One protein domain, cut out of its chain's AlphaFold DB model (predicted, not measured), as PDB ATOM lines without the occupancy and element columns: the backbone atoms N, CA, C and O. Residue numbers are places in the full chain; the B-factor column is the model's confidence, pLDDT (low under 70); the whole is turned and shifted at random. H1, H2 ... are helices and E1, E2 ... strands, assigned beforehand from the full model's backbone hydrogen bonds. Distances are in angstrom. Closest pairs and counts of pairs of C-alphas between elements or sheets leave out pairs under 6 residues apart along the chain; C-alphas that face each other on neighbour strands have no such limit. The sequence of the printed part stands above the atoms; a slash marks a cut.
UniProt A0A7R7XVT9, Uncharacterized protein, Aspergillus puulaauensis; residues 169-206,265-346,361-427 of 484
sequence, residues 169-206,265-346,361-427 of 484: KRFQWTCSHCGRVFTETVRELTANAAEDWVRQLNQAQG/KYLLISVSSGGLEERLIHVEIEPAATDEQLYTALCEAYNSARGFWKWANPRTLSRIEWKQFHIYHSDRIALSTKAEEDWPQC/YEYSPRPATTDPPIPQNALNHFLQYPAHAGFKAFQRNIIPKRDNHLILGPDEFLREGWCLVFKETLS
ATOM      1  N   LYS A 169     146.770 218.971 217.517       94.81
ATOM      2  CA  LYS A 169     147.079 220.343 217.121       94.81
ATOM      3  C   LYS A 169     148.390 220.353 216.348       94.81
ATOM      4  O   LYS A 169     149.391 219.769 216.769       94.81
ATOM      5  N   ARG A 170     148.377 221.044 215.211       95.88
ATOM      6  CA  ARG A 170     149.569 221.298 214.404       95.88
ATOM      7  C   ARG A 170     150.180 222.632 214.807       95.88
ATOM      8  O   ARG A 170     149.466 223.627 214.913       95.88
ATOM      9  N   PHE A 171     151.487 222.660 215.016       96.00
ATOM     10  CA  PHE A 171     152.223 223.888 215.308       96.00
ATOM     11  C   PHE A 171     153.568 223.894 214.586       96.00
ATOM     12  O   PHE A 171     154.002 222.877 214.045       96.00
ATOM     13  N   GLN A 172     154.214 225.056 214.552       97.25
ATOM     14  CA  GLN A 172     155.517 225.228 213.924       97.25
ATOM     15  C   GLN A 172     156.523 225.799 214.911       97.25
ATOM     16  O   GLN A 172     156.174 226.587 215.792       97.25
ATOM     17  N   TRP A 173     157.781 225.413 214.742       97.19
ATOM     18  CA  TRP A 173     158.902 225.972 215.484       97.19
ATOM     19  C   TRP A 173     160.119 226.109 214.572       97.19
ATOM     20  O   TRP A 173     160.262 225.384 213.588       97.19
ATOM     21  N   THR A 174     160.998 227.051 214.895       97.56
ATOM     22  CA  THR A 174     162.202 227.330 214.108       97.56
ATOM     23  C   THR A 174     163.421 227.049 214.964       97.56
ATOM     24  O   THR A 174     163.548 227.598 216.055       97.56
ATOM     25  N   CYS A 175     164.338 226.215 214.478       97.44
ATOM     26  CA  CYS A 175     165.594 225.978 215.182       97.44
ATOM     27  C   CYS A 175     166.452 227.249 215.160       97.44
ATOM     28  O   CYS A 175     166.836 227.715 214.084       97.44
ATOM     29  N   SER A 176     166.819 227.774 216.332       95.94
ATOM     30  CA  SER A 176     167.646 228.986 216.438       95.94
ATOM     31  C   SER A 176     169.047 228.837 215.826       95.94
ATOM     32  O   SER A 176     169.642 229.829 215.411       95.94
ATOM     33  N   HIS A 177     169.573 227.609 215.753       95.62
ATOM     34  CA  HIS A 177     170.924 227.327 215.266       95.62
ATOM     35  C   HIS A 177     171.005 227.206 213.740       95.62
ATOM     36  O   HIS A 177     171.960 227.694 213.143       95.62
ATOM     37  N   CYS A 178     170.029 226.549 213.101       96.44
ATOM     38  CA  CYS A 178     170.059 226.295 211.653       96.44
ATOM     39  C   CYS A 178     168.998 227.053 210.846       96.44
ATOM     40  O   CYS A 178     168.999 226.960 209.621       96.44
ATOM     41  N   GLY A 179     168.076 227.765 211.500       96.62
ATOM     42  CA  GLY A 179     167.022 228.548 210.849       96.62
ATOM     43  C   GLY A 179     165.934 227.724 210.151       96.62
ATOM     44  O   GLY A 179     165.025 228.303 209.563       96.62
ATOM     45  N   ARG A 180     165.998 226.386 210.199       97.25
ATOM     46  CA  ARG A 180     164.975 225.514 209.604       97.25
ATOM     47  C   ARG A 180     163.677 225.587 210.403       97.25
ATOM     48  O   ARG A 180     163.710 225.557 211.634       97.25
ATOM     49  N   VAL A 181     162.561 225.645 209.680       97.06
ATOM     50  CA  VAL A 181     161.203 225.598 210.230       97.06
ATOM     51  C   VAL A 181     160.720 224.154 210.206       97.06
ATOM     52  O   VAL A 181     160.796 223.485 209.176       97.06
ATOM     53  N   PHE A 182     160.214 223.683 211.336       96.62
ATOM     54  CA  PHE A 182     159.652 222.352 211.504       96.62
ATOM     55  C   PHE A 182     158.161 222.477 211.784       96.62
ATOM     56  O   PHE A 182     157.731 223.361 212.522       96.62
ATOM     57  N   THR A 183     157.376 221.586 211.182       96.44
ATOM     58  CA  THR A 183     155.948 221.441 211.473       96.44
ATOM     59  C   THR A 183     155.760 220.188 212.308       96.44
ATOM     60  O   THR A 183     156.270 219.131 211.955       96.44
ATOM     61  N   GLU A 184     155.037 220.304 213.410       95.19
ATOM     62  CA  GLU A 184     154.790 219.224 214.358       95.19
ATOM     63  C   GLU A 184     153.293 218.999 214.501       95.19
ATOM     64  O   GLU A 184     152.503 219.935 214.369       95.19
ATOM     65  N   THR A 185     152.909 217.766 214.812       93.69
ATOM     66  CA  THR A 185     151.533 217.416 215.164       93.69
ATOM     67  C   THR A 185     151.570 216.696 216.504       93.69
ATOM     68  O   THR A 185     152.236 215.673 216.629       93.69
ATOM     69  N   VAL A 186     150.905 217.254 217.515       93.06
ATOM     70  CA  VAL A 186     150.861 216.694 218.877       93.06
ATOM     71  C   VAL A 186     149.444 216.744 219.419       93.06
ATOM     72  O   VAL A 186     148.656 217.609 219.037       93.06
ATOM     73  N   ARG A 187     149.121 215.857 220.349       91.94
ATOM     74  CA  ARG A 187     147.905 215.950 221.150       91.94
ATOM     75  C   ARG A 187     148.186 216.825 222.370       91.94
ATOM     76  O   ARG A 187     149.080 216.535 223.163       91.94
ATOM     77  N   GLU A 188     147.454 217.929 222.512       91.50
ATOM     78  CA  GLU A 188     147.554 218.794 223.694       91.50
ATOM     79  C   GLU A 188     146.774 218.157 224.854       91.50
ATOM     80  O   GLU A 188     145.558 217.985 224.779       91.50
ATOM     81  N   LEU A 189     147.470 217.799 225.935       88.75
ATOM     82  CA  LEU A 189     146.853 217.273 227.159       88.75
ATOM     83  C   LEU A 189     146.451 218.402 228.117       88.75
ATOM     84  O   LEU A 189     145.520 218.252 228.909       88.75
ATOM     85  N   THR A 190     147.130 219.544 228.019       90.69
ATOM     86  CA  THR A 190     146.757 220.805 228.665       90.69
ATOM     87  C   THR A 190     146.576 221.889 227.607       90.69
ATOM     88  O   THR A 190     147.288 221.904 226.603       90.69
ATOM     89  N   ALA A 191     145.647 222.819 227.826       93.06
ATOM     90  CA  ALA A 191     145.423 223.919 226.889       93.06
ATOM     91  C   ALA A 191     146.719 224.716 226.647       93.06
ATOM     92  O   ALA A 191     147.417 225.051 227.602       93.06
ATOM     93  N   ASN A 192     147.014 225.024 225.379       95.62
ATOM     94  CA  ASN A 192     148.197 225.778 224.932       95.62
ATOM     95  C   ASN A 192     149.554 225.094 225.186       95.62
ATOM     96  O   ASN A 192     150.601 225.736 225.070       95.62
ATOM     97  N   ALA A 193     149.563 223.793 225.482       94.81
ATOM     98  CA  ALA A 193     150.789 223.045 225.737       94.81
ATOM     99  C   ALA A 193     151.803 223.110 224.586       94.81
ATOM    100  O   ALA A 193     153.004 223.177 224.842       94.81
ATOM    101  N   ALA A 194     151.345 223.112 223.330       95.81
ATOM    102  CA  ALA A 194     152.234 223.169 222.174       95.81
ATOM    103  C   ALA A 194     152.968 224.519 222.088       95.81
ATOM    104  O   ALA A 194     154.174 224.572 221.858       95.81
ATOM    105  N   GLU A 195     152.260 225.621 222.330       96.81
ATOM    106  CA  GLU A 195     152.841 226.970 222.321       96.81
ATOM    107  C   GLU A 195     153.816 227.168 223.487       96.81
ATOM    108  O   GLU A 195     154.890 227.754 223.320       96.81
ATOM    109  N   ASP A 196     153.473 226.634 224.659       96.56
ATOM    110  CA  ASP A 196     154.349 226.636 225.828       96.56
ATOM    111  C   ASP A 196     155.604 225.787 225.606       96.56
ATOM    112  O   ASP A 196     156.689 226.171 226.054       96.56
ATOM    113  N   TRP A 197     155.490 224.673 224.881       96.19
ATOM    114  CA  TRP A 197     156.632 223.855 224.482       96.19
ATOM    115  C   TRP A 197     157.586 224.638 223.572       96.19
ATOM    116  O   TRP A 197     158.784 224.693 223.847       96.19
ATOM    117  N   VAL A 198     157.068 225.335 222.549       97.06
ATOM    118  CA  VAL A 198     157.886 226.191 221.663       97.06
ATOM    119  C   VAL A 198     158.572 227.305 222.451       97.06
ATOM    120  O   VAL A 198     159.756 227.584 222.248       97.06
ATOM    121  N   ARG A 199     157.857 227.934 223.391       96.56
ATOM    122  CA  ARG A 199     158.418 228.978 224.255       96.56
ATOM    123  C   ARG A 199     159.576 228.445 225.100       96.56
ATOM    124  O   ARG A 199     160.621 229.093 225.165       96.56
ATOM    125  N   GLN A 200     159.411 227.277 225.719       95.62
ATOM    126  CA  GLN A 200     160.450 226.637 226.530       95.62
ATOM    127  C   GLN A 200     161.651 226.201 225.689       95.62
ATOM    128  O   GLN A 200     162.789 226.448 226.094       95.62
ATOM    129  N   LEU A 201     161.419 225.654 224.493       95.50
ATOM    130  CA  LEU A 201     162.488 225.317 223.557       95.50
ATOM    131  C   LEU A 201     163.313 226.556 223.185       95.50
ATOM    132  O   LEU A 201     164.537 226.547 223.316       95.50
ATOM    133  N   ASN A 202     162.657 227.651 222.797       94.44
ATOM    134  CA  ASN A 202     163.340 228.899 222.448       94.44
ATOM    135  C   ASN A 202     164.169 229.443 223.626       94.44
ATOM    136  O   ASN A 202     165.282 229.934 223.438       94.44
ATOM    137  N   GLN A 203     163.667 229.316 224.858       94.00
ATOM    138  CA  GLN A 203     164.407 229.689 226.067       94.00
ATOM    139  C   GLN A 203     165.580 228.750 226.387       94.00
ATOM    140  O   GLN A 203     166.536 229.188 227.039       94.00
ATOM    141  N   ALA A 204     165.498 227.474 226.006       91.94
ATOM    142  CA  ALA A 204     166.563 226.486 226.172       91.94
ATOM    143  C   ALA A 204     167.697 226.697 225.162       91.94
ATOM    144  O   ALA A 204     168.870 226.624 225.534       91.94
ATOM    145  N   GLN A 205     167.348 227.041 223.921       91.31
ATOM    146  CA  GLN A 205     168.301 227.318 222.847       91.31
ATOM    147  C   GLN A 205     168.919 228.724 222.929       91.31
ATOM    148  O   GLN A 205     170.070 228.922 222.556       91.31
ATOM    149  N   GLY A 206     168.169 229.719 223.415       83.38
ATOM    150  CA  GLY A 206     168.582 231.126 223.419       83.38
ATOM    151  C   GLY A 206     169.554 231.540 224.530       83.38
ATOM    152  O   GLY A 206     169.932 232.706 224.584       83.38
ATOM    153  N   LYS A 265     169.224 207.051 237.112       91.00
ATOM    154  CA  LYS A 265     168.090 207.172 236.189       91.00
ATOM    155  C   LYS A 265     168.465 206.737 234.788       91.00
ATOM    156  O   LYS A 265     169.454 207.218 234.225       91.00
ATOM    157  N   TYR A 266     167.626 205.887 234.211       93.19
ATOM    158  CA  TYR A 266     167.847 205.289 232.903       93.19
ATOM    159  C   TYR A 266     166.751 205.680 231.912       93.19
ATOM    160  O   TYR A 266     165.559 205.588 232.199       93.19
ATOM    161  N   LEU A 267     167.165 206.087 230.713       94.69
ATOM    162  CA  LEU A 267     166.315 206.182 229.535       94.69
ATOM    163  C   LEU A 267     166.418 204.873 228.771       94.69
ATOM    164  O   LEU A 267     167.511 204.434 228.417       94.69
ATOM    165  N   LEU A 268     165.274 204.256 228.517       94.19
ATOM    166  CA  LEU A 268     165.217 203.022 227.756       94.19
ATOM    167  C   LEU A 268     165.137 203.349 226.268       94.19
ATOM    168  O   LEU A 268     164.276 204.125 225.845       94.19
ATOM    169  N   ILE A 269     166.016 202.742 225.478       95.12
ATOM    170  CA  ILE A 269     165.991 202.837 224.019       95.12
ATOM    171  C   ILE A 269     165.929 201.440 223.404       95.12
ATOM    172  O   ILE A 269     166.560 200.514 223.907       95.12
ATOM    173  N   SER A 270     165.183 201.295 222.314       93.62
ATOM    174  CA  SER A 270     165.157 200.094 221.483       93.62
ATOM    175  C   SER A 270     165.949 200.332 220.214       93.62
ATOM    176  O   SER A 270     165.734 201.333 219.519       93.62
ATOM    177  N   VAL A 271     166.841 199.398 219.901       91.56
ATOM    178  CA  VAL A 271     167.588 199.384 218.645       91.56
ATOM    179  C   VAL A 271     167.392 198.026 217.979       91.56
ATOM    180  O   VAL A 271     167.609 196.986 218.606       91.56
ATOM    181  N   SER A 272     167.029 198.041 216.696       87.12
ATOM    182  CA  SER A 272     166.929 196.823 215.893       87.12
ATOM    183  C   SER A 272     168.315 196.200 215.719       87.12
ATOM    184  O   SER A 272     169.243 196.835 215.210       87.12
ATOM    185  N   SER A 273     168.465 194.938 216.127       77.56
ATOM    186  CA  SER A 273     169.725 194.197 216.028       77.56
ATOM    187  C   SER A 273     169.831 193.391 214.722       77.56
ATOM    188  O   SER A 273     170.329 192.265 214.720       77.56
ATOM    189  N   GLY A 274     169.375 193.951 213.594       63.00
ATOM    190  CA  GLY A 274     169.542 193.337 212.267       63.00
ATOM    191  C   GLY A 274     168.682 192.090 212.004       63.00
ATOM    192  O   GLY A 274     169.043 191.273 211.157       63.00
ATOM    193  N   GLY A 275     167.556 191.955 212.709       66.75
ATOM    194  CA  GLY A 275     166.523 190.928 212.526       66.75
ATOM    195  C   GLY A 275     165.222 191.338 213.234       66.75
ATOM    196  O   GLY A 275     165.092 192.499 213.615       66.75
ATOM    197  N   LEU A 276     164.313 190.380 213.472       63.94
ATOM    198  CA  LEU A 276     163.045 190.591 214.205       63.94
ATOM    199  C   LEU A 276     163.237 190.949 215.691       63.94
ATOM    200  O   LEU A 276     162.289 191.325 216.378       63.94
ATOM    201  N   GLU A 277     164.457 190.806 216.211       77.38
ATOM    202  CA  GLU A 277     164.756 191.061 217.615       77.38
ATOM    203  C   GLU A 277     165.101 192.537 217.845       77.38
ATOM    204  O   GLU A 277     166.116 193.067 217.376       77.38
ATOM    205  N   GLU A 278     164.245 193.192 218.622       87.81
ATOM    206  CA  GLU A 278     164.474 194.516 219.179       87.81
ATOM    207  C   GLU A 278     165.198 194.354 220.525       87.81
ATOM    208  O   GLU A 278     164.793 193.560 221.386       87.81
ATOM    209  N   ARG A 279     166.310 195.076 220.694       89.88
ATOM    210  CA  ARG A 279     167.124 195.015 221.911       89.88
ATOM    211  C   ARG A 279     166.919 196.265 222.748       89.88
ATOM    212  O   ARG A 279     167.103 197.377 222.250       89.88
ATOM    213  N   LEU A 280     166.633 196.072 224.033       92.19
ATOM    214  CA  LEU A 280     166.524 197.162 224.995       92.19
ATOM    215  C   LEU A 280     167.897 197.567 225.531       92.19
ATOM    216  O   LEU A 280     168.670 196.745 226.024       92.19
ATOM    217  N   ILE A 281     168.182 198.861 225.486       92.81
ATOM    218  CA  ILE A 281     169.414 199.457 225.990       92.81
ATOM    219  C   ILE A 281     169.054 200.502 227.037       92.81
ATOM    220  O   ILE A 281     168.148 201.314 226.852       92.81
ATOM    221  N   HIS A 282     169.798 200.481 228.139       93.69
ATOM    222  CA  HIS A 282     169.635 201.401 229.254       93.69
ATOM    223  C   HIS A 282     170.669 202.521 229.133       93.69
ATOM    224  O   HIS A 282     171.869 202.279 229.247       93.69
ATOM    225  N   VAL A 283     170.207 203.747 228.901       94.94
ATOM    226  CA  VAL A 283     171.060 204.935 228.792       94.94
ATOM    227  C   VAL A 283     170.997 205.707 230.104       94.94
ATOM    228  O   VAL A 283     169.944 206.214 230.475       94.94
ATOM    229  N   GLU A 284     172.111 205.797 230.824       93.38
ATOM    230  CA  GLU A 284     172.193 206.567 232.072       93.38
ATOM    231  C   GLU A 284     172.076 208.073 231.765       93.38
ATOM    232  O   GLU A 284     172.894 208.629 231.032       93.38
ATOM    233  N   ILE A 285     171.046 208.739 232.298       90.12
ATOM    234  CA  ILE A 285     170.741 210.155 231.997       90.12
ATOM    235  C   ILE A 285     171.403 211.109 232.996       90.12
ATOM    236  O   ILE A 285     171.563 212.301 232.729       90.12
ATOM    237  N   GLU A 286     171.753 210.617 234.183       87.38
ATOM    238  CA  GLU A 286     172.283 211.446 235.267       87.38
ATOM    239  C   GLU A 286     173.518 212.279 234.865       87.38
ATOM    240  O   GLU A 286     173.522 213.472 235.180       87.38
ATOM    241  N   PRO A 287     174.484 211.751 234.081       86.62
ATOM    242  CA  PRO A 287     175.630 212.525 233.601       86.62
ATOM    243  C   PRO A 287     175.273 213.673 232.644       86.62
ATOM    244  O   PRO A 287     176.072 214.594 232.475       86.62
ATOM    245  N   ALA A 288     174.104 213.633 231.998       89.50
ATOM    246  CA  ALA A 288     173.668 214.680 231.083       89.50
ATOM    247  C   ALA A 288     173.034 215.833 231.872       89.50
ATOM    248  O   ALA A 288     171.890 215.747 232.305       89.50
ATOM    249  N   ALA A 289     173.759 216.933 232.053       92.75
ATOM    250  CA  ALA A 289     173.254 218.152 232.685       92.75
ATOM    251  C   ALA A 289     172.455 219.044 231.718       92.75
ATOM    252  O   ALA A 289     171.711 219.917 232.164       92.75
ATOM    253  N   THR A 290     172.610 218.847 230.406       95.12
ATOM    254  CA  THR A 290     171.980 219.657 229.352       95.12
ATOM    255  C   THR A 290     171.276 218.781 228.319       95.12
ATOM    256  O   THR A 290     171.601 217.599 228.179       95.12
ATOM    257  N   ASP A 291     170.337 219.357 227.561       95.69
ATOM    258  CA  ASP A 291     169.686 218.641 226.461       95.69
ATOM    259  C   ASP A 291     170.704 218.258 225.366       95.69
ATOM    260  O   ASP A 291     170.667 217.139 224.865       95.69
ATOM    261  N   GLU A 292     171.697 219.107 225.065       95.62
ATOM    262  CA  GLU A 292     172.820 218.744 224.178       95.62
ATOM    263  C   GLU A 292     173.535 217.458 224.631       95.62
ATOM    264  O   GLU A 292     173.789 216.561 223.822       95.62
ATOM    265  N   GLN A 293     173.841 217.340 225.927       95.69
ATOM    266  CA  GLN A 293     174.507 216.157 226.478       95.69
ATOM    267  C   GLN A 293     173.604 214.924 226.442       95.69
ATOM    268  O   GLN A 293     174.088 213.830 226.163       95.69
ATOM    269  N   LEU A 294     172.299 215.097 226.663       96.00
ATOM    270  CA  LEU A 294     171.320 214.020 226.545       96.00
ATOM    271  C   LEU A 294     171.309 213.434 225.128       96.00
ATOM    272  O   LEU A 294     171.432 212.223 224.965       96.00
ATOM    273  N   TYR A 295     171.188 214.276 224.099       96.56
ATOM    274  CA  TYR A 295     171.169 213.791 222.717       96.56
ATOM    275  C   TYR A 295     172.514 213.248 222.264       96.56
ATOM    276  O   TYR A 295     172.551 212.297 221.488       96.56
ATOM    277  N   THR A 296     173.613 213.795 222.781       96.12
ATOM    278  CA  THR A 296     174.947 213.233 222.550       96.12
ATOM    279  C   THR A 296     175.024 211.813 223.113       96.12
ATOM    280  O   THR A 296     175.358 210.892 222.370       96.12
ATOM    281  N   ALA A 297     174.599 211.603 224.363       95.38
ATOM    282  CA  ALA A 297     174.570 210.283 224.994       95.38
ATOM    283  C   ALA A 297     173.645 209.298 224.257       95.38
ATOM    284  O   ALA A 297     174.007 208.140 224.055       95.38
ATOM    285  N   LEU A 298     172.475 209.750 223.791       95.50
ATOM    286  CA  LEU A 298     171.569 208.938 222.973       95.50
ATOM    287  C   LEU A 298     172.202 208.526 221.640       95.50
ATOM    288  O   LEU A 298     172.129 207.360 221.252       95.50
ATOM    289  N   CYS A 299     172.851 209.464 220.948       93.69
ATOM    290  CA  CYS A 299     173.560 209.187 219.706       93.69
ATOM    291  C   CYS A 299     174.721 208.224 219.920       93.69
ATOM    292  O   CYS A 299     174.921 207.324 219.108       93.69
ATOM    293  N   GLU A 300     175.487 208.382 220.995       92.88
ATOM    294  CA  GLU A 300     176.570 207.470 221.351       92.88
ATOM    295  C   GLU A 300     176.039 206.071 221.682       92.88
ATOM    296  O   GLU A 300     176.556 205.091 221.143       92.88
ATOM    297  N   ALA A 301     174.968 205.966 222.474       93.25
ATOM    298  CA  ALA A 301     174.319 204.699 222.802       93.25
ATOM    299  C   ALA A 301     173.816 203.981 221.539       93.25
ATOM    300  O   ALA A 301     174.200 202.835 221.293       93.25
ATOM    301  N   TYR A 302     173.063 204.673 220.682       92.31
ATOM    302  CA  TYR A 302     172.602 204.144 219.394       92.31
ATOM    303  C   TYR A 302     173.770 203.711 218.496       92.31
ATOM    304  O   TYR A 302     173.803 202.600 217.965       92.31
ATOM    305  N   ASN A 303     174.789 204.561 218.367       90.25
ATOM    306  CA  ASN A 303     175.964 204.247 217.569       90.25
ATOM    307  C   ASN A 303     176.730 203.051 218.145       90.25
ATOM    308  O   ASN A 303     177.278 202.262 217.383       90.25
ATOM    309  N   SER A 304     176.818 202.895 219.459       89.38
ATOM    310  CA  SER A 304     177.483 201.741 220.069       89.38
ATOM    311  C   SER A 304     176.725 200.438 219.807       89.38
ATOM    312  O   SER A 304     177.349 199.427 219.482       89.38
ATOM    313  N   ALA A 305     175.389 200.490 219.839       88.06
ATOM    314  CA  ALA A 305     174.503 199.358 219.595       88.06
ATOM    315  C   ALA A 305     174.649 198.795 218.178       88.06
ATOM    316  O   ALA A 305     174.624 197.585 217.974       88.06
ATOM    317  N   ARG A 306     174.886 199.676 217.202       84.81
ATOM    318  CA  ARG A 306     175.028 199.331 215.780       84.81
ATOM    319  C   ARG A 306     176.283 198.509 215.440       84.81
ATOM    320  O   ARG A 306     176.440 198.056 214.307       84.81
ATOM    321  N   GLY A 307     177.200 198.333 216.392       80.19
ATOM    322  CA  GLY A 307     178.402 197.517 216.228       80.19
ATOM    323  C   GLY A 307     179.459 198.113 215.286       80.19
ATOM    324  O   GLY A 307     179.461 199.304 214.977       80.19
ATOM    325  N   PHE A 308     180.414 197.277 214.859       68.38
ATOM    326  CA  PHE A 308     181.602 197.688 214.088       68.38
ATOM    327  C   PHE A 308     181.318 197.942 212.592       68.38
ATOM    328  O   PHE A 308     182.025 198.710 211.943       68.38
ATOM    329  N   TRP A 309     180.242 197.373 212.039       67.56
ATOM    330  CA  TRP A 309     179.905 197.448 210.608       67.56
ATOM    331  C   TRP A 309     179.122 198.715 210.211       67.56
ATOM    332  O   TRP A 309     178.374 198.715 209.234       67.56
ATOM    333  N   LYS A 310     179.310 199.832 210.931       71.94
ATOM    334  CA  LYS A 310     178.595 201.108 210.690       71.94
ATOM    335  C   LYS A 310     178.724 201.625 209.263       71.94
ATOM    336  O   LYS A 310     177.783 202.219 208.743       71.94
ATOM    337  N   TRP A 311     179.901 201.441 208.671       70.88
ATOM    338  CA  TRP A 311     180.231 201.926 207.334       70.88
ATOM    339  C   TRP A 311     179.621 201.053 206.232       70.88
ATOM    340  O   TRP A 311     179.298 201.569 205.168       70.88
ATOM    341  N   ALA A 312     179.424 199.760 206.506       73.31
ATOM    342  CA  ALA A 312     178.831 198.816 205.567       73.31
ATOM    343  C   ALA A 312     177.301 198.751 205.678       73.31
ATOM    344  O   ALA A 312     176.654 198.295 204.743       73.31
ATOM    345  N   ASN A 313     176.709 199.209 206.790       81.25
ATOM    346  CA  ASN A 313     175.261 199.188 206.962       81.25
ATOM    347  C   ASN A 313     174.595 200.310 206.124       81.25
ATOM    348  O   ASN A 313     174.741 201.499 206.460       81.25
ATOM    349  N   PRO A 314     173.845 199.964 205.052       86.06
ATOM    350  CA  PRO A 314     173.194 200.941 204.179       86.06
ATOM    351  C   PRO A 314     172.012 201.634 204.859       86.06
ATOM    352  O   PRO A 314     171.534 202.660 204.370       86.06
ATOM    353  N   ARG A 315     171.543 201.105 205.995       87.31
ATOM    354  CA  ARG A 315     170.473 201.720 206.764       87.31
ATOM    355  C   ARG A 315     170.957 203.047 207.380       87.31
ATOM    356  O   ARG A 315     172.156 203.286 207.597       87.31
ATOM    357  N   THR A 316     170.031 203.949 207.627       89.00
ATOM    358  CA  THR A 316     170.219 205.234 208.301       89.00
ATOM    359  C   THR A 316     169.074 205.432 209.267       89.00
ATOM    360  O   THR A 316     167.957 205.016 208.977       89.00
ATOM    361  N   LEU A 317     169.336 206.083 210.396       90.19
ATOM    362  CA  LEU A 317     168.277 206.468 211.317       90.19
ATOM    363  C   LEU A 317     167.261 207.338 210.569       90.19
ATOM    364  O   LEU A 317     167.633 208.377 210.022       90.19
ATOM    365  N   SER A 318     166.010 206.890 210.523       89.69
ATOM    366  CA  SER A 318     164.953 207.578 209.785       89.69
ATOM    367  C   SER A 318     164.072 208.391 210.702       89.69
ATOM    368  O   SER A 318     163.825 209.565 210.448       89.69
ATOM    369  N   ARG A 319     163.563 207.736 211.746       89.50
ATOM    370  CA  ARG A 319     162.643 208.335 212.699       89.50
ATOM    371  C   ARG A 319     162.764 207.653 214.045       89.50
ATOM    372  O   ARG A 319     163.179 206.496 214.128       89.50
ATOM    373  N   ILE A 320     162.375 208.378 215.079       91.19
ATOM    374  CA  ILE A 320     162.304 207.854 216.435       91.19
ATOM    375  C   ILE A 320     160.905 208.041 216.968       91.19
ATOM    376  O   ILE A 320     160.240 209.040 216.689       91.19
ATOM    377  N   GLU A 321     160.457 207.031 217.695       88.81
ATOM    378  CA  GLU A 321     159.096 206.931 218.189       88.81
ATOM    379  C   GLU A 321     159.110 206.498 219.644       88.81
ATOM    380  O   GLU A 321     159.956 205.713 220.065       88.81
ATOM    381  N   TRP A 322     158.144 206.988 220.407       88.19
ATOM    382  CA  TRP A 322     157.841 206.425 221.712       88.19
ATOM    383  C   TRP A 322     156.973 205.193 221.514       88.19
ATOM    384  O   TRP A 322     155.938 205.284 220.859       88.19
ATOM    385  N   LYS A 323     157.386 204.049 222.067       88.06
ATOM    386  CA  LYS A 323     156.556 202.840 222.065       88.06
ATOM    387  C   LYS A 323     156.575 202.133 223.405       88.06
ATOM    388  O   LYS A 323     157.598 202.103 224.099       88.06
ATOM    389  N   GLN A 324     155.439 201.520 223.714       87.38
ATOM    390  CA  GLN A 324     155.357 200.493 224.735       87.38
ATOM    391  C   GLN A 324     156.046 199.217 224.239       87.38
ATOM    392  O   GLN A 324     155.971 198.862 223.058       87.38
ATOM    393  N   PHE A 325     156.728 198.535 225.146       88.94
ATOM    394  CA  PHE A 325     157.374 197.261 224.903       88.94
ATOM    395  C   PHE A 325     157.001 196.251 225.990       88.94
ATOM    396  O   PHE A 325     156.667 196.618 227.119       88.94
ATOM    397  N   HIS A 326     157.126 194.976 225.642       87.75
ATOM    398  CA  HIS A 326     156.993 193.832 226.532       87.75
ATOM    399  C   HIS A 326     158.308 193.058 226.536       87.75
ATOM    400  O   HIS A 326     158.845 192.737 225.475       87.75
ATOM    401  N   ILE A 327     158.826 192.753 227.723       85.50
ATOM    402  CA  ILE A 327     159.969 191.861 227.897       85.50
ATOM    403  C   ILE A 327     159.456 190.496 228.313       85.50
ATOM    404  O   ILE A 327     158.790 190.386 229.341       85.50
ATOM    405  N   TYR A 328     159.835 189.477 227.547       72.62
ATOM    406  CA  TYR A 328     159.549 188.075 227.856       72.62
ATOM    407  C   TYR A 328     160.720 187.425 228.593       72.62
ATOM    408  O   TYR A 328     160.575 186.924 229.702       72.62
ATOM    409  N   HIS A 329     161.914 187.474 227.995       68.12
ATOM    410  CA  HIS A 329     163.140 186.914 228.551       68.12
ATOM    411  C   HIS A 329     164.337 187.773 228.126       68.12
ATOM    412  O   HIS A 329     164.429 188.168 226.966       68.12
ATOM    413  N   SER A 330     165.258 188.025 229.060       74.12
ATOM    414  CA  SER A 330     166.466 188.846 228.870       74.12
ATOM    415  C   SER A 330     166.197 190.308 228.456       74.12
ATOM    416  O   SER A 330     165.253 190.935 228.921       74.12
ATOM    417  N   ASP A 331     167.094 190.879 227.653       75.88
ATOM    418  CA  ASP A 331     167.076 192.209 227.043       75.88
ATOM    419  C   ASP A 331     166.297 192.280 225.713       75.88
ATOM    420  O   ASP A 331     166.330 193.312 225.035       75.88
ATOM    421  N   ARG A 332     165.616 191.196 225.327       83.50
ATOM    422  CA  ARG A 332     164.805 191.117 224.107       83.50
ATOM    423  C   ARG A 332     163.394 191.602 224.382       83.50
ATOM    424  O   ARG A 332     162.771 191.193 225.364       83.50
ATOM    425  N   ILE A 333     162.884 192.443 223.489       87.38
ATOM    426  CA  ILE A 333     161.565 193.052 223.650       87.38
ATOM    427  C   ILE A 333     160.692 192.812 222.428       87.38
ATOM    428  O   ILE A 333     161.183 192.818 221.302       87.38
ATOM    429  N   ALA A 334     159.387 192.662 222.646       87.75
ATOM    430  CA  ALA A 334     158.410 192.931 221.599       87.75
ATOM    431  C   ALA A 334     157.873 194.342 221.772       87.75
ATOM    432  O   ALA A 334     157.452 194.739 222.860       87.75
ATOM    433  N   LEU A 335     157.869 195.093 220.681       87.50
ATOM    434  CA  LEU A 335     157.229 196.397 220.625       87.50
ATOM    435  C   LEU A 335     155.728 196.211 220.413       87.50
ATOM    436  O   LEU A 335     155.320 195.386 219.597       87.50
ATOM    437  N   SER A 336     154.911 197.013 221.097       83.56
ATOM    438  CA  SER A 336     153.474 197.052 220.822       83.56
ATOM    439  C   SER A 336     153.244 197.484 219.366       83.56
ATOM    440  O   SER A 336     153.818 198.469 218.873       83.56
ATOM    441  N   THR A 337     152.429 196.709 218.650       75.56
ATOM    442  CA  THR A 337     152.020 196.989 217.264       75.56
ATOM    443  C   THR A 337     150.950 198.066 217.194       75.56
ATOM    444  O   THR A 337     150.762 198.677 216.142       75.56
ATOM    445  N   LYS A 338     150.279 198.351 218.314       70.12
ATOM    446  CA  LYS A 338     149.278 199.407 218.389       70.12
ATOM    447  C   LYS A 338     149.970 200.753 218.209       70.12
ATOM    448  O   LYS A 338     150.770 201.181 219.038       70.12
ATOM    449  N   ALA A 339     149.661 201.408 217.093       54.69
ATOM    450  CA  ALA A 339     150.244 202.688 216.704       54.69
ATOM    451  C   ALA A 339     149.945 203.827 217.701       54.69
ATOM    452  O   ALA A 339     150.647 204.833 217.693       54.69
ATOM    453  N   GLU A 340     148.932 203.655 218.557       55.47
ATOM    454  CA  GLU A 340     148.367 204.697 219.424       55.47
ATOM    455  C   GLU A 340     148.567 204.450 220.929       55.47
ATOM    456  O   GLU A 340     147.970 205.156 221.737       55.47
ATOM    457  N   GLU A 341     149.365 203.464 221.356       54.38
ATOM    458  CA  GLU A 341     149.559 203.251 222.797       54.38
ATOM    459  C   GLU A 341     150.531 204.270 223.404       54.38
ATOM    460  O   GLU A 341     151.758 204.148 223.376       54.38
ATOM    461  N   ASP A 342     149.878 205.296 223.946       60.06
ATOM    462  CA  ASP A 342     150.334 206.364 224.814       60.06
ATOM    463  C   ASP A 342     151.541 205.978 225.686       60.06
ATOM    464  O   ASP A 342     151.514 205.041 226.491       60.06
ATOM    465  N   TRP A 343     152.602 206.778 225.582       68.31
ATOM    466  CA  TRP A 343     153.643 206.864 226.609       68.31
ATOM    467  C   TRP A 343     153.005 207.143 227.990       68.31
ATOM    468  O   TRP A 343     151.859 207.591 228.053       68.31
ATOM    469  N   PRO A 344     153.686 206.886 229.120       63.97
ATOM    470  CA  PRO A 344     153.018 206.769 230.412       63.97
ATOM    471  C   PRO A 344     152.328 208.077 230.838       63.97
ATOM    472  O   PRO A 344     152.960 208.953 231.415       63.97
ATOM    473  N   GLN A 345     151.011 208.200 230.627       62.56
ATOM    474  CA  GLN A 345     150.234 209.410 230.950       62.56
ATOM    475  C   GLN A 345     149.845 209.539 232.433       62.56
ATOM    476  O   GLN A 345     148.992 210.367 232.786       62.56
ATOM    477  N   CYS A 346     150.398 208.710 233.328       55.62
ATOM    478  CA  CYS A 346     149.960 208.709 234.721       55.62
ATOM    479  C   CYS A 346     150.447 209.958 235.487       55.62
ATOM    480  O   CYS A 346     151.549 210.074 236.011       55.62
ATOM    481  N   TYR A 361     158.285 205.491 236.405       83.56
ATOM    482  CA  TYR A 361     158.829 206.429 235.411       83.56
ATOM    483  C   TYR A 361     158.764 207.879 235.870       83.56
ATOM    484  O   TYR A 361     157.706 208.500 235.829       83.56
ATOM    485  N   GLU A 362     159.896 208.488 236.210       86.38
ATOM    486  CA  GLU A 362     160.025 209.921 236.476       86.38
ATOM    487  C   GLU A 362     159.957 210.771 235.202       86.38
ATOM    488  O   GLU A 362     160.639 210.516 234.217       86.38
ATOM    489  N   TYR A 363     159.163 211.836 235.245       85.19
ATOM    490  CA  TYR A 363     159.169 212.928 234.273       85.19
ATOM    491  C   TYR A 363     158.490 214.145 234.911       85.19
ATOM    492  O   TYR A 363     157.797 214.010 235.920       85.19
ATOM    493  N   SER A 364     158.710 215.342 234.374       86.31
ATOM    494  CA  SER A 364     158.114 216.579 234.879       86.31
ATOM    495  C   SER A 364     157.804 217.539 233.729       86.31
ATOM    496  O   SER A 364     158.700 217.792 232.923       86.31
ATOM    497  N   PRO A 365     156.588 218.111 233.657       86.00
ATOM    498  CA  PRO A 365     155.490 217.983 234.626       86.00
ATOM    499  C   PRO A 365     154.763 216.624 234.559       86.00
ATOM    500  O   PRO A 365     154.733 215.983 233.511       86.00
ATOM    501  N   ARG A 366     154.156 216.202 235.683       80.44
ATOM    502  CA  ARG A 366     153.179 215.098 235.743       80.44
ATOM    503  C   ARG A 366     151.770 215.667 236.008       80.44
ATOM    504  O   ARG A 366     151.617 216.397 236.988       80.44
ATOM    505  N   PRO A 367     150.738 215.324 235.214       78.06
ATOM    506  CA  PRO A 367     150.831 214.615 233.945       78.06
ATOM    507  C   PRO A 367     151.545 215.487 232.915       78.06
ATOM    508  O   PRO A 367     151.717 216.695 233.095       78.06
ATOM    509  N   ALA A 368     151.941 214.866 231.821       84.88
ATOM    510  CA  ALA A 368     152.539 215.590 230.726       84.88
ATOM    511  C   ALA A 368     151.579 216.580 230.076       84.88
ATOM    512  O   ALA A 368     150.359 216.416 230.124       84.88
ATOM    513  N   THR A 369     152.146 217.587 229.425       90.31
ATOM    514  CA  THR A 369     151.384 218.646 228.763       90.31
ATOM    515  C   THR A 369     151.078 218.320 227.301       90.31
ATOM    516  O   THR A 369     150.024 218.713 226.802       90.31
ATOM    517  N   THR A 370     151.947 217.569 226.617       90.38
ATOM    518  CA  THR A 370     151.784 217.150 225.215       90.38
ATOM    519  C   THR A 370     151.977 215.651 225.049       90.38
ATOM    520  O   THR A 370     152.647 215.006 225.850       90.38
ATOM    521  N   ASP A 371     151.429 215.108 223.970       87.69
ATOM    522  CA  ASP A 371     151.653 213.737 223.542       87.69
ATOM    523  C   ASP A 371     151.991 213.675 222.034       87.69
ATOM    524  O   ASP A 371     151.163 214.091 221.214       87.69
ATOM    525  N   PRO A 372     153.203 213.213 221.652       88.88
ATOM    526  CA  PRO A 372     154.317 212.809 222.527       88.88
ATOM    527  C   PRO A 372     154.904 213.986 223.350       88.88
ATOM    528  O   PRO A 372     154.644 215.154 223.036       88.88
ATOM    529  N   PRO A 373     155.720 213.724 224.397       89.62
ATOM    530  CA  PRO A 373     156.314 214.792 225.215       89.62
ATOM    531  C   PRO A 373     157.321 215.622 224.418       89.62
ATOM    532  O   PRO A 373     157.456 216.830 224.608       89.62
ATOM    533  N   ILE A 374     158.029 214.960 223.503       93.62
ATOM    534  CA  ILE A 374     158.892 215.601 222.520       93.62
ATOM    535  C   ILE A 374     158.297 215.312 221.144       93.62
ATOM    536  O   ILE A 374     158.175 214.137 220.787       93.62
ATOM    537  N   PRO A 375     157.942 216.352 220.376       93.94
ATOM    538  CA  PRO A 375     157.507 216.215 218.996       93.94
ATOM    539  C   PRO A 375     158.514 215.443 218.138       93.94
ATOM    540  O   PRO A 375     159.729 215.529 218.340       93.94
ATOM    541  N   GLN A 376     158.013 214.689 217.163       91.88
ATOM    542  CA  GLN A 376     158.832 213.753 216.399       91.88
ATOM    543  C   GLN A 376     159.915 214.450 215.564       91.88
ATOM    544  O   GLN A 376     161.059 213.984 215.546       91.88
ATOM    545  N   ASN A 377     159.602 215.565 214.892       94.56
ATOM    546  CA  ASN A 377     160.597 216.227 214.044       94.56
ATOM    547  C   ASN A 377     161.677 216.922 214.883       94.56
ATOM    548  O   ASN A 377     162.850 216.888 214.511       94.56
ATOM    549  N   ALA A 378     161.317 217.453 216.050       95.62
ATOM    550  CA  ALA A 378     162.241 217.943 217.063       95.62
ATOM    551  C   ALA A 378     163.192 216.851 217.549       95.62
ATOM    552  O   ALA A 378     164.408 217.035 217.499       95.62
ATOM    553  N   LEU A 379     162.657 215.696 217.946       94.81
ATOM    554  CA  LEU A 379     163.460 214.568 218.409       94.81
ATOM    555  C   LEU A 379     164.463 214.109 217.338       94.81
ATOM    556  O   LEU A 379     165.659 213.981 217.609       94.81
ATOM    557  N   ASN A 380     163.993 213.938 216.099       94.00
ATOM    558  CA  ASN A 380     164.838 213.577 214.960       94.00
ATOM    559  C   ASN A 380     165.914 214.640 214.686       94.00
ATOM    560  O   ASN A 380     167.074 214.303 214.436       94.00
ATOM    561  N   HIS A 381     165.549 215.923 214.744       96.12
ATOM    562  CA  HIS A 381     166.475 217.025 214.511       96.12
ATOM    563  C   HIS A 381     167.595 217.067 215.555       96.12
ATOM    564  O   HIS A 381     168.766 217.163 215.186       96.12
ATOM    565  N   PHE A 382     167.259 216.969 216.842       96.50
ATOM    566  CA  PHE A 382     168.241 217.065 217.922       96.50
ATOM    567  C   PHE A 382     169.152 215.846 218.016       96.50
ATOM    568  O   PHE A 382     170.295 215.981 218.431       96.50
ATOM    569  N   LEU A 383     168.723 214.678 217.546       94.69
ATOM    570  CA  LEU A 383     169.631 213.535 217.429       94.69
ATOM    571  C   LEU A 383     170.604 213.677 216.262       94.69
ATOM    572  O   LEU A 383     171.779 213.345 216.389       94.69
ATOM    573  N   GLN A 384     170.163 214.232 215.134       94.62
ATOM    574  CA  GLN A 384     171.085 214.550 214.040       94.62
ATOM    575  C   GLN A 384     172.058 215.674 214.418       94.62
ATOM    576  O   GLN A 384     173.215 215.653 213.998       94.62
ATOM    577  N   TYR A 385     171.598 216.638 215.219       96.62
ATOM    578  CA  TYR A 385     172.366 217.808 215.631       96.62
ATOM    579  C   TYR A 385     172.238 218.059 217.147       96.62
ATOM    580  O   TYR A 385     171.545 218.998 217.548       96.62
ATOM    581  N   PRO A 386     172.933 217.283 218.009       96.31
ATOM    582  CA  PRO A 386     172.826 217.415 219.471       96.31
ATOM    583  C   PRO A 386     173.105 218.827 219.986       96.31
ATOM    584  O   PRO A 386     172.401 219.330 220.859       96.31
ATOM    585  N   ALA A 387     174.058 219.523 219.362       95.81
ATOM    586  CA  ALA A 387     174.412 220.903 219.689       95.81
ATOM    587  C   ALA A 387     173.266 221.919 219.490       95.81
ATOM    588  O   ALA A 387     173.381 223.054 219.947       95.81
ATOM    589  N   HIS A 388     172.178 221.551 218.800       96.25
ATOM    590  CA  HIS A 388     171.020 222.421 218.586       96.25
ATOM    591  C   HIS A 388     169.950 222.300 219.680       96.25
ATOM    592  O   HIS A 388     169.023 223.108 219.701       96.25
ATOM    593  N   ALA A 389     170.026 221.301 220.564       95.25
ATOM    594  CA  ALA A 389     169.010 221.076 221.597       95.25
ATOM    595  C   ALA A 389     169.026 222.147 222.701       95.25
ATOM    596  O   ALA A 389     168.008 222.418 223.334       95.25
ATOM    597  N   GLY A 390     170.172 222.810 222.879       92.00
ATOM    598  CA  GLY A 390     170.369 223.866 223.862       92.00
ATOM    599  C   GLY A 390     171.057 223.389 225.143       92.00
ATOM    600  O   GLY A 390     171.345 222.208 225.347       92.00
ATOM    601  N   PHE A 391     171.347 224.355 226.014       90.69
ATOM    602  CA  PHE A 391     172.155 224.149 227.223       90.69
ATOM    603  C   PHE A 391     171.321 223.946 228.492       90.69
ATOM    604  O   PHE A 391     171.874 223.678 229.554       90.69
ATOM    605  N   LYS A 392     169.997 224.103 228.418       92.12
ATOM    606  CA  LYS A 392     169.097 223.801 229.539       92.12
ATOM    607  C   LYS A 392     168.658 222.339 229.465       92.12
ATOM    608  O   LYS A 392     168.697 221.746 228.399       92.12
ATOM    609  N   ALA A 393     168.256 221.772 230.598       92.25
ATOM    610  CA  ALA A 393     167.725 220.412 230.709       92.25
ATOM    611  C   ALA A 393     166.193 220.387 230.545       92.25
ATOM    612  O   ALA A 393     165.488 219.838 231.390       92.25
ATOM    613  N   PHE A 394     165.653 221.071 229.535       94.00
ATOM    614  CA  PHE A 394     164.201 221.150 229.352       94.00
ATOM    615  C   PHE A 394     163.654 219.789 228.912       94.00
ATOM    616  O   PHE A 394     162.797 219.208 229.579       94.00
ATOM    617  N   GLN A 395     164.210 219.250 227.834       94.31
ATOM    618  CA  GLN A 395     163.785 217.992 227.236       94.31
ATOM    619  C   GLN A 395     164.162 216.792 228.110       94.31
ATOM    620  O   GLN A 395     163.369 215.871 228.287       94.31
ATOM    621  N   ARG A 396     165.319 216.853 228.773       94.12
ATOM    622  CA  ARG A 396     165.720 215.876 229.793       94.12
ATOM    623  C   ARG A 396     164.691 215.709 230.913       94.12
ATOM    624  O   ARG A 396     164.561 214.616 231.461       94.12
ATOM    625  N   ASN A 397     164.005 216.782 231.302       92.25
ATOM    626  CA  ASN A 397     163.061 216.736 232.416       92.25
ATOM    627  C   ASN A 397     161.692 216.172 232.012       92.25
ATOM    628  O   ASN A 397     161.062 215.512 232.834       92.25
ATOM    629  N   ILE A 398     161.259 216.393 230.768       91.81
ATOM    630  CA  ILE A 398     159.964 215.913 230.250       91.81
ATOM    631  C   ILE A 398     160.007 214.459 229.759       91.81
ATOM    632  O   ILE A 398     158.956 213.839 229.622       91.81
ATOM    633  N   ILE A 399     161.194 213.910 229.479       91.06
ATOM    634  CA  ILE A 399     161.352 212.522 229.029       91.06
ATOM    635  C   ILE A 399     161.126 211.549 230.199       91.06
ATOM    636  O   ILE A 399     161.778 211.698 231.236       91.06
ATOM    637  N   PRO A 400     160.277 210.515 230.019       89.38
ATOM    638  CA  PRO A 400     160.169 209.393 230.944       89.38
ATOM    639  C   PRO A 400     161.518 208.713 231.166       89.38
ATOM    640  O   PRO A 400     162.116 208.163 230.240       89.38
ATOM    641  N   LYS A 401     161.971 208.710 232.415       89.88
ATOM    642  CA  LYS A 401     163.167 207.993 232.861       89.88
ATOM    643  C   LYS A 401     162.811 207.073 234.008       89.88
ATOM    644  O   LYS A 401     162.005 207.427 234.860       89.88
ATOM    645  N   ARG A 402     163.388 205.884 234.006       88.56
ATOM    646  CA  ARG A 402     163.099 204.853 234.992       88.56
ATOM    647  C   ARG A 402     164.170 204.847 236.072       88.56
ATOM    648  O   ARG A 402     165.353 205.025 235.761       88.56
ATOM    649  N   ASP A 403     163.751 204.596 237.304       83.56
ATOM    650  CA  ASP A 403     164.676 204.271 238.383       83.56
ATOM    651  C   ASP A 403     165.113 202.811 238.253       83.56
ATOM    652  O   ASP A 403     164.297 201.913 238.021       83.56
ATOM    653  N   ASN A 404     166.410 202.572 238.440       81.94
ATOM    654  CA  ASN A 404     167.045 201.260 238.331       81.94
ATOM    655  C   ASN A 404     167.078 200.666 236.912       81.94
ATOM    656  O   ASN A 404     166.316 201.009 236.006       81.94
ATOM    657  N   HIS A 405     168.008 199.732 236.725       82.00
ATOM    658  CA  HIS A 405     168.061 198.923 235.518       82.00
ATOM    659  C   HIS A 405     166.862 197.981 235.505       82.00
ATOM    660  O   HIS A 405     166.536 197.359 236.519       82.00
ATOM    661  N   LEU A 406     166.218 197.841 234.354       79.56
ATOM    662  CA  LEU A 406     165.138 196.893 234.219       79.56
ATOM    663  C   LEU A 406     165.763 195.503 234.063       79.56
ATOM    664  O   LEU A 406     166.456 195.200 233.092       79.56
ATOM    665  N   ILE A 407     165.605 194.697 235.107       73.94
ATOM    666  CA  ILE A 407     166.073 193.316 235.197       73.94
ATOM    667  C   ILE A 407     164.823 192.484 235.461       73.94
ATOM    668  O   ILE A 407     164.055 192.809 236.368       73.94
ATOM    669  N   LEU A 408     164.595 191.450 234.653       70.75
ATOM    670  CA  LEU A 408     163.566 190.463 234.958       70.75
ATOM    671  C   LEU A 408     164.013 189.662 236.179       70.75
ATOM    672  O   LEU A 408     165.099 189.074 236.174       70.75
ATOM    673  N   GLY A 409     163.187 189.655 237.222       71.12
ATOM    674  CA  GLY A 409     163.367 188.725 238.330       71.12
ATOM    675  C   GLY A 409     163.235 187.268 237.860       71.12
ATOM    676  O   GLY A 409     162.595 187.012 236.840       71.12
ATOM    677  N   PRO A 410     163.800 186.295 238.596       69.38
ATOM    678  CA  PRO A 410     163.678 184.873 238.263       69.38
ATOM    679  C   PRO A 410     162.220 184.383 238.196       69.38
ATOM    680  O   PRO A 410     161.942 183.435 237.467       69.38
ATOM    681  N   ASP A 411     161.306 185.063 238.897       71.19
ATOM    682  CA  ASP A 411     159.873 184.752 238.943       71.19
ATOM    683  C   ASP A 411     159.005 185.746 238.134       71.19
ATOM    684  O   ASP A 411     157.778 185.643 238.131       71.19
ATOM    685  N   GLU A 412     159.614 186.725 237.447       72.50
ATOM    686  CA  GLU A 412     158.904 187.693 236.599       72.50
ATOM    687  C   GLU A 412     158.978 187.260 235.130       72.50
ATOM    688  O   GLU A 412     160.015 187.374 234.478       72.50
ATOM    689  N   PHE A 413     157.857 186.777 234.592       62.19
ATOM    690  CA  PHE A 413     157.787 186.252 233.220       62.19
ATOM    691  C   PHE A 413     157.416 187.298 232.164       62.19
ATOM    692  O   PHE A 413     157.542 187.042 230.970       62.19
ATOM    693  N   LEU A 414     156.915 188.460 232.586       68.75
ATOM    694  CA  LEU A 414     156.497 189.514 231.671       68.75
ATOM    695  C   LEU A 414     156.588 190.870 232.360       68.75
ATOM    696  O   LEU A 414     155.955 191.088 233.396       68.75
ATOM    697  N   ARG A 415     157.333 191.797 231.758       80.12
ATOM    698  CA  ARG A 415     157.373 193.190 232.210       80.12
ATOM    699  C   ARG A 415     157.113 194.133 231.054       80.12
ATOM    700  O   ARG A 415     157.708 194.002 229.988       80.12
ATOM    701  N   GLU A 416     156.223 195.082 231.283       83.44
ATOM    702  CA  GLU A 416     155.888 196.121 230.318       83.44
ATOM    703  C   GLU A 416     156.655 197.400 230.649       83.44
ATOM    704  O   GLU A 416     156.948 197.685 231.813       83.44
ATOM    705  N   GLY A 417     156.956 198.196 229.632       86.44
ATOM    706  CA  GLY A 417     157.541 199.515 229.812       86.44
ATOM    707  C   GLY A 417     157.448 200.349 228.547       86.44
ATOM    708  O   GLY A 417     156.889 199.919 227.545       86.44
ATOM    709  N   TRP A 418     158.014 201.547 228.589       89.00
ATOM    710  CA  TRP A 418     158.111 202.451 227.448       89.00
ATOM    711  C   TRP A 418     159.561 202.795 227.151       89.00
ATOM    712  O   TRP A 418     160.381 202.944 228.064       89.00
ATOM    713  N   CYS A 419     159.869 202.915 225.865       91.88
ATOM    714  CA  CYS A 419     161.201 203.229 225.368       91.88
ATOM    715  C   CYS A 419     161.139 204.111 224.114       91.88
ATOM    716  O   CYS A 419     160.095 204.236 223.467       91.88
ATOM    717  N   LEU A 420     162.284 204.696 223.766       93.69
ATOM    718  CA  LEU A 420     162.514 205.325 222.469       93.69
ATOM    719  C   LEU A 420     162.944 204.276 221.449       93.69
ATOM    720  O   LEU A 420     164.011 203.685 221.588       93.69
ATOM    721  N   VAL A 421     162.163 204.081 220.396       92.69
ATOM    722  CA  VAL A 421     162.468 203.134 219.324       92.69
ATOM    723  C   VAL A 421     163.180 203.839 218.184       92.69
ATOM    724  O   VAL A 421     162.631 204.748 217.562       92.69
ATOM    725  N   PHE A 422     164.393 203.386 217.877       93.81
ATOM    726  CA  PHE A 422     165.194 203.892 216.769       93.81
ATOM    727  C   PHE A 422     164.853 203.115 215.499       93.81
ATOM    728  O   PHE A 422     165.342 202.006 215.285       93.81
ATOM    729  N   LYS A 423     164.011 203.699 214.638       90.31
ATOM    730  CA  LYS A 423     163.658 203.100 213.349       90.31
ATOM    731  C   LYS A 423     164.659 203.522 212.281       90.31
ATOM    732  O   LYS A 423     164.730 204.686 211.871       90.31
ATOM    733  N   GLU A 424     165.441 202.551 211.827       90.12
ATOM    734  CA  GLU A 424     166.331 202.713 210.686       90.12
ATOM    735  C   GLU A 424     165.571 202.455 209.378       90.12
ATOM    736  O   GLU A 424     164.793 201.511 209.283       90.12
ATOM    737  N   THR A 425     165.821 203.262 208.349       88.88
ATOM    738  CA  THR A 425     165.377 202.992 206.974       88.88
ATOM    739  C   THR A 425     166.573 202.881 206.053       88.88
ATOM    740  O   THR A 425     167.680 203.329 206.360       88.88
ATOM    741  N   LEU A 426     166.373 202.253 204.903       87.94
ATOM    742  CA  LEU A 426     167.409 202.143 203.897       87.94
ATOM    743  C   LEU A 426     167.721 203.516 203.291       87.94
ATOM    744  O   LEU A 426     166.847 204.184 202.740       87.94
ATOM    745  N   SER A 427     168.988 203.925 203.319       90.44
ATOM    746  CA  SER A 427     169.399 205.120 202.591       90.44
ATOM    747  C   SER A 427     169.636 204.770 201.128       90.44
ATOM    748  O   SER A 427     170.700 204.251 200.784       90.44
TER     749      SER A 427
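This is residues 169 to 206, 265 to 346 and 361 to 427 of the 484 residues of an uncharacterized protein of Aspergillus puulaauensis (UniProt A0A7R7XVT9). A small closed barrel of five strands, E3, E4, E6, E5 and E8, has H2 and H3 packed on its outside. Toward one end of the longest axis, the hairpin E1 and E2 with H1 beside it makes a smaller second part, and H3 lies between E2 and E5 of the barrel. The 187 printed residues hold four named helices and eight named strands, in the order E1 E2 H1 E3 E4 H2 E5 E6 H3 H4 E7 E8, a mixed class; the barrel is mixed, and E1 and E2 are antiparallel. The whole is compact, with a radius of gyration of the C-alphas of 16.4 A, and spans 46 by 41 by 31 A.

E1, residues 169 to 174, begins with C-alpha 169 at (147.079, 220.343, 217.121). E2, residues 181 to 188, bends by 52 degrees at residue 185. H1 is residues 193 to 205, 18.3 A long. E3 is residues 265 to 272, 22.8 A, and E4 residues 278 to 284. H2, residues 291 to 305, spans 21.0 A from C-alpha 291 at (169.686, 218.641, 226.461). E5, residues 315 to 327, 25.6 A, bends by 89 degrees at residue 319. E6 is residues 332 to 335, H3 residues 376 to 384, H4 residues 394 to 398 and E7 residues 401 to 403. E8, residues 415 to 426, 31.3 A, bends by 66 degrees at residue 418 and ends with C-alpha 426 at (167.409, 202.143, 203.897).

Round the barrel, E3 and E4 are an antiparallel hairpin (N 269 and O 281, 2.9 A). E4 and E6 are antiparallel, with N 333 and O 278 at 3.1 A. E5 and E6, a hairpin, have N 334 and O 326 at 2.9 A. E5 and E8 are antiparallel, with N 321 and O 421 at 3.2 A. E8 and E3, parallel, close the ring with N 420 and O 268 at 2.9 A. E7, not in the ring, is antiparallel to E3, with N 266 and O 402 at 2.9 A. H2 is on the barrel, outside it, at a height over the sheet of 6.4 A; its closest C-alphas to E4 are those of Ala 301 and Val 283, 6.8 A. H3 lies outside too, over E5, with Asn 380 and Arg 319 the closest C-alphas at 6.1 A, and Asn 377 is 6.5 A from Glu 184 of E2, C-alpha to C-alpha. H2 and H3 touch about perpendicular, at 75 degrees, Tyr 295 and Leu 383 closest by C-alphas at 5.5 A. H4 touches H2, with C-alphas 396 and 291 closest at 5.9 A, and only just touches H1, with 3 pairs of C-alphas within 8 A, Phe 394 and Ala 204 closest at 6.6 A. The C-alphas of Trp 173 in E1 and Val 198 in H1 are the closest of those two, 6.3 A. In E1 and E2, N 171 and O 184 are 3.0 A apart. In H1, H2, H3 and H4 every O i to N i+4 pair is within hydrogen-bond range.

The C-alphas of Gly 179 and Asp 411 are the farthest apart, 52.5 A. Residues 207 to 264 and 347 to 360 are not printed, with C-alpha gaps of 27.1 A and 9.2 A. The link E7 to E8 is long. Confidence is under 70 in 17 residues, among them 339 to 346.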